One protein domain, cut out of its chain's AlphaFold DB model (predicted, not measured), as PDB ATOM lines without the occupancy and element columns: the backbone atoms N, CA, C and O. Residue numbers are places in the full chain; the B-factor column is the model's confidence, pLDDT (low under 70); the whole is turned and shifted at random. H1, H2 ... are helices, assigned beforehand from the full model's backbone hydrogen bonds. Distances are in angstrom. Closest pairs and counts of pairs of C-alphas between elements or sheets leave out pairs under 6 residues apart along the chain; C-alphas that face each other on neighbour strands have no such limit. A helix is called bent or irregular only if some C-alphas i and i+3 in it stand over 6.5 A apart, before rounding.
ATOM      1  N   GLN A   5       6.877 -47.371  45.285       94.00
ATOM      2  CA  GLN A   5       7.367 -48.336  44.310       94.00
ATOM      3  C   GLN A   5       7.974 -49.574  44.984       94.00
ATOM      4  O   GLN A   5       7.696 -50.707  44.581       94.00
ATOM      5  N   LEU A   6       8.688 -49.402  46.101       92.44
ATOM      6  CA  LEU A   6       9.121 -50.526  46.946       92.44
ATOM      7  C   LEU A   6       7.940 -51.340  47.496       92.44
ATOM      8  O   LEU A   6       8.014 -52.569  47.593       92.44
ATOM      9  N   ARG A   7       6.830 -50.682  47.850       94.50
ATOM     10  CA  ARG A   7       5.614 -51.361  48.321       94.50
ATOM     11  C   ARG A   7       4.966 -52.182  47.208       94.50
ATOM     12  O   ARG A   7       4.545 -53.307  47.468       94.50
ATOM     13  N   LYS A   8       4.912 -51.640  45.991       94.44
ATOM     14  CA  LYS A   8       4.385 -52.331  44.809       94.44
ATOM     15  C   LYS A   8       5.205 -53.581  44.483       94.44
ATOM     16  O   LYS A   8       4.631 -54.655  44.323       94.44
ATOM     17  N   ILE A   9       6.535 -53.465  44.480       94.81
ATOM     18  CA  ILE A   9       7.444 -54.603  44.268       94.81
ATOM     19  C   ILE A   9       7.239 -55.670  45.348       94.81
ATOM     20  O   ILE A   9       7.138 -56.853  45.033       94.81
ATOM     21  N   LYS A  10       7.129 -55.265  46.620       94.12
ATOM     22  CA  LYS A  10       6.889 -56.197  47.728       94.12
ATOM     23  C   LYS A  10       5.612 -57.021  47.520       94.12
ATOM     24  O   LYS A  10       5.661 -58.234  47.684       94.12
ATOM     25  N   ILE A  11       4.507 -56.376  47.147       95.81
ATOM     26  CA  ILE A  11       3.225 -57.056  46.908       95.81
ATOM     27  C   ILE A  11       3.366 -58.085  45.780       95.81
ATOM     28  O   ILE A  11       2.984 -59.234  45.957       95.81
ATOM     29  N   GLN A  12       3.995 -57.713  44.664       95.56
ATOM     30  CA  GLN A  12       4.188 -58.628  43.533       95.56
ATOM     31  C   GLN A  12       5.043 -59.850  43.899       95.56
ATOM     32  O   GLN A  12       4.767 -60.960  43.450       95.56
ATOM     33  N   LEU A  13       6.064 -59.665  44.742       94.25
ATOM     34  CA  LEU A  13       6.872 -60.770  45.262       94.25
ATOM     35  C   LEU A  13       6.065 -61.677  46.203       94.25
ATOM     36  O   LEU A  13       6.190 -62.896  46.120       94.25
ATOM     37  N   GLU A  14       5.233 -61.099  47.074       96.38
ATOM     38  CA  GLU A  14       4.342 -61.848  47.975       96.38
ATOM     39  C   GLU A  14       3.273 -62.639  47.201       96.38
ATOM     40  O   GLU A  14       2.917 -63.747  47.599       96.38
ATOM     41  N   GLU A  15       2.815 -62.113  46.067       96.38
ATOM     42  CA  GLU A  15       1.872 -62.767  45.150       96.38
ATOM     43  C   GLU A  15       2.539 -63.803  44.225       96.38
ATOM     44  O   GLU A  15       1.852 -64.504  43.482       96.38
ATOM     45  N   GLY A  16       3.870 -63.938  44.272       94.75
ATOM     46  CA  GLY A  16       4.617 -64.899  43.457       94.75
ATOM     47  C   GLY A  16       4.687 -64.532  41.973       94.75
ATOM     48  O   GLY A  16       4.821 -65.419  41.126       94.75
ATOM     49  N   ALA A  17       4.586 -63.242  41.638       92.81
ATOM     50  CA  ALA A  17       4.695 -62.773  40.265       92.81
ATOM     51  C   ALA A  17       6.068 -63.132  39.671       92.81
ATOM     52  O   ALA A  17       7.117 -62.832  40.241       92.81
ATOM     53  N   THR A  18       6.067 -63.760  38.497       89.62
ATOM     54  CA  THR A  18       7.295 -64.126  37.772       89.62
ATOM     55  C   THR A  18       7.882 -62.963  36.975       89.62
ATOM     56  O   THR A  18       9.092 -62.916  36.772       89.62
ATOM     57  N   ASN A  19       7.043 -62.008  36.566       92.25
ATOM     58  CA  ASN A  19       7.458 -60.756  35.945       92.25
ATOM     59  C   ASN A  19       7.123 -59.604  36.884       92.25
ATOM     60  O   ASN A  19       5.955 -59.258  37.050       92.25
ATOM     61  N   ILE A  20       8.161 -59.024  37.483       93.69
ATOM     62  CA  ILE A  20       8.020 -57.866  38.360       93.69
ATOM     63  C   ILE A  20       7.956 -56.603  37.502       93.69
ATOM     64  O   ILE A  20       8.878 -56.308  36.739       93.69
ATOM     65  N   ASP A  21       6.870 -55.858  37.647       93.56
ATOM     66  CA  ASP A  21       6.701 -54.538  37.060       93.56
ATOM     67  C   ASP A  21       7.431 -53.496  37.913       93.56
ATOM     68  O   ASP A  21       7.022 -53.178  39.039       93.56
ATOM     69  N   ILE A  22       8.538 -52.992  37.367       93.75
ATOM     70  CA  ILE A  22       9.423 -52.027  38.013       93.75
ATOM     71  C   ILE A  22       9.422 -50.729  37.209       93.75
ATOM     72  O   ILE A  22      10.019 -50.665  36.132       93.75
ATOM     73  N   ASP A  23       8.851 -49.675  37.787       94.94
ATOM     74  CA  ASP A  23       9.153 -48.307  37.395       94.94
ATOM     75  C   ASP A  23      10.548 -47.949  37.920       94.94
ATOM     76  O   ASP A  23      10.794 -47.883  39.128       94.94
ATOM     77  N   LYS A  24      11.499 -47.808  36.996       93.50
ATOM     78  CA  LYS A  24      12.909 -47.570  37.319       93.50
ATOM     79  C   LYS A  24      13.165 -46.132  37.753       93.50
ATOM     80  O   LYS A  24      14.079 -45.908  38.541       93.50
ATOM     81  N   GLU A  25      12.406 -45.181  37.219       95.38
ATOM     82  CA  GLU A  25      12.589 -43.757  37.494       95.38
ATOM     83  C   GLU A  25      12.065 -43.437  38.891       95.38
ATOM     84  O   GLU A  25      12.783 -42.838  39.695       95.38
ATOM     85  N   GLU A  26      10.870 -43.937  39.214       94.00
ATOM     86  CA  GLU A  26      10.278 -43.795  40.544       94.00
ATOM     87  C   GLU A  26      11.132 -44.505  41.603       94.00
ATOM     88  O   GLU A  26      11.487 -43.904  42.617       94.00
ATOM     89  N   LEU A  27      11.570 -45.744  41.339       94.50
ATOM     90  CA  LEU A  27      12.423 -46.476  42.279       94.50
ATOM     91  C   LEU A  27      13.754 -45.755  42.540       94.50
ATOM     92  O   LEU A  27      14.210 -45.696  43.680       94.50
ATOM     93  N   LEU A  28      14.389 -45.203  41.502       94.00
ATOM     94  CA  LEU A  28      15.646 -44.473  41.663       94.00
ATOM     95  C   LEU A  28      15.451 -43.182  42.470       94.00
ATOM     96  O   LEU A  28      16.281 -42.870  43.324       94.00
ATOM     97  N   ALA A  29      14.367 -42.442  42.227       93.25
ATOM     98  CA  ALA A  29      14.040 -41.244  42.997       93.25
ATOM     99  C   ALA A  29      13.841 -41.572  44.486       93.25
ATOM    100  O   ALA A  29      14.462 -40.939  45.340       93.25
ATOM    101  N   GLU A  30      13.067 -42.615  44.790       92.44
ATOM    102  CA  GLU A  30      12.825 -43.072  46.163       92.44
ATOM    103  C   GLU A  30      14.118 -43.487  46.881       92.44
ATOM    104  O   GLU A  30      14.337 -43.129  48.040       92.44
ATOM    105  N   LEU A  31      15.005 -44.218  46.198       90.62
ATOM    106  CA  LEU A  31      16.294 -44.628  46.764       90.62
ATOM    107  C   LEU A  31      17.193 -43.422  47.069       90.62
ATOM    108  O   LEU A  31      17.799 -43.366  48.141       90.62
ATOM    109  N   ASN A  32      17.236 -42.432  46.173       90.31
ATOM    110  CA  ASN A  32      18.001 -41.202  46.388       90.31
ATOM    111  C   ASN A  32      17.460 -40.388  47.575       90.31
ATOM    112  O   ASN A  32      18.238 -39.846  48.365       90.31
ATOM    113  N   GLU A  33      16.137 -40.317  47.745       88.50
ATOM    114  CA  GLU A  33      15.527 -39.681  48.917       88.50
ATOM    115  C   GLU A  33      15.927 -40.393  50.218       88.50
ATOM    116  O   GLU A  33      16.262 -39.741  51.212       88.50
ATOM    117  N   MET A  34      15.953 -41.729  50.218       84.69
ATOM    118  CA  MET A  34      16.371 -42.517  51.381       84.69
ATOM    119  C   MET A  34      17.841 -42.279  51.759       84.69
ATOM    120  O   MET A  34      18.141 -42.107  52.945       84.69
ATOM    121  N   GLU A  35      18.751 -42.220  50.782       83.81
ATOM    122  CA  GLU A  35      20.160 -41.880  51.030       83.81
ATOM    123  C   GLU A  35      20.312 -40.469  51.614       83.81
ATOM    124  O   GLU A  35      21.045 -40.264  52.589       83.81
ATOM    125  N   ALA A  36      19.569 -39.496  51.077       82.44
ATOM    126  CA  ALA A  36      19.586 -38.126  51.581       82.44
ATOM    127  C   ALA A  36      19.123 -38.052  53.048       82.44
ATOM    128  O   ALA A  36      19.749 -37.370  53.868       82.44
ATOM    129  N   ILE A  37      18.071 -38.798  53.409       77.00
ATOM    130  CA  ILE A  37      17.582 -38.887  54.792       77.00
ATOM    131  C   ILE A  37      18.662 -39.461  55.709       77.00
ATOM    132  O   ILE A  37      18.884 -38.915  56.792       77.00
ATOM    133  N   GLN A  38      19.360 -40.522  55.295       69.00
ATOM    134  CA  GLN A  38      20.410 -41.136  56.110       69.00
ATOM    135  C   GLN A  38      21.534 -40.138  56.430       69.00
ATOM    136  O   GLN A  38      21.971 -40.053  57.581       69.00
ATOM    137  N   GLY A  39      21.936 -39.319  55.454       69.12
ATOM    138  CA  GLY A  39      22.910 -38.245  55.658       69.12
ATOM    139  C   GLY A  39      22.451 -37.192  56.675       69.12
ATOM    140  O   GLY A  39      23.213 -36.806  57.566       69.12
ATOM    141  N   VAL A  40      21.187 -36.760  56.602       70.50
ATOM    142  CA  VAL A  40      20.605 -35.790  57.550       70.50
ATOM    143  C   VAL A  40      20.496 -36.372  58.959       70.50
ATOM    144  O   VAL A  40      20.773 -35.678  59.941       70.50
ATOM    145  N   LEU A  41      20.124 -37.646  59.079       68.75
ATOM    146  CA  LEU A  41      19.964 -38.328  60.360       68.75
ATOM    147  C   LEU A  41      21.313 -38.514  61.056       68.75
ATOM    148  O   LEU A  41      21.443 -38.159  62.225       68.75
ATOM    149  N   LEU A  42      22.341 -38.962  60.329       68.31
ATOM    150  CA  LEU A  42      23.712 -39.063  60.840       68.31
ATOM    151  C   LEU A  42      24.262 -37.699  61.265       68.31
ATOM    152  O   LEU A  42      24.840 -37.574  62.344       68.31
ATOM    153  N   LYS A  43      24.019 -36.652  60.466       67.62
ATOM    154  CA  LYS A  43      24.405 -35.282  60.823       67.62
ATOM    155  C   LYS A  43      23.695 -34.822  62.098       67.62
ATOM    156  O   LYS A  43      24.340 -34.295  62.998       67.62
ATOM    157  N   SER A  44      22.398 -35.080  62.219       69.88
ATOM    158  CA  SER A  44      21.617 -34.722  63.408       69.88
ATOM    159  C   SER A  44      22.064 -35.499  64.652       69.88
ATOM    160  O   SER A  44      22.209 -34.914  65.723       69.88
ATOM    161  N   LEU A  45      22.355 -36.796  64.516       67.69
ATOM    162  CA  LEU A  45      22.894 -37.630  65.594       67.69
ATOM    163  C   LEU A  45      24.300 -37.188  66.008       67.69
ATOM    164  O   LEU A  45      24.602 -37.206  67.194       67.69
ATOM    165  N   SER A  46      25.127 -36.718  65.071       66.62
ATOM    166  CA  SER A  46      26.452 -36.156  65.378       66.62
ATOM    167  C   SER A  46      26.425 -34.857  66.174       66.62
ATOM    168  O   SER A  46      27.384 -34.557  66.879       66.62
ATOM    169  N   LEU A  47      25.312 -34.121  66.131       73.38
ATOM    170  CA  LEU A  47      25.099 -32.950  66.981       73.38
ATOM    171  C   LEU A  47      24.640 -33.328  68.397       73.38
ATOM    172  O   LEU A  47      24.654 -32.488  69.296       73.38
ATOM    173  N   SER A  48      24.225 -34.577  68.619       73.25
ATOM    174  CA  SER A  48      23.799 -35.057  69.927       73.25
ATOM    175  C   SER A  48      24.992 -35.587  70.718       73.25
ATOM    176  O   SER A  48      25.592 -36.599  70.376       73.25
TER     177      SER A  48
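AT A GLANCE: This is residues 5 to 48 of the 59 residues of an uncharacterized protein of Coprococcus comes (UniProt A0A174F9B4). A hook with a long shaft: the short helix H1 meets the long helix H2 near the beginning of H2 at a steep angle, the nine-residue link loops from the end of H1 back to the start of H2, and residues 32 to 48, of which 32 to 46 belong to H2, stick out as a free arm. The two helices meet with few contacts, and the free arm makes the length. The printed part has 44 residues with two named helices, H1 then H2, and no named strand; the class is all helix. The whole is extended, with a radius of gyration of the C-alphas of 15.0 A and spans of 46 by 20 by 10 A.

HOW THE PARTS SIT: H2, residues 24 to 46, touches H1, residues 5 to 14, with its residues 26 to 30 alone. Four pairs of C-alphas are within 8 A, and the closest C-alphas of the two, those of Leu 27 and Gln 5, are 5.8 A apart. Their lines stand at a steep tilt of 69 degrees, only just short of about perpendicular, and they run opposite ways. Their centres are 19.8 A apart. Residues 32 to 48, of which 32 to 46 belong to H2, stand free. In H1 and H2 every O i to N i+4 pair is within hydrogen-bond range.

IN THESE COORDINATES: H2 measures 33.2 A from C-alpha 24 at (12.909, -47.570, 37.319) to C-alpha 46 at (26.452, -36.156, 65.378). H1 measures 14.3 A and begins at C-alpha 5, at (7.367, -48.336, 44.310). Neither helix is bent.

THE WHOLE: The two C-alphas farthest apart, those of Thr 18 and Ser 48, are 46.4 A apart. The printed part has no cut, and the link from H1 to H2 is short. The mean pLDDT of the printed part is 86.5; residues 38 to 39 and 41 to 46 are under 70.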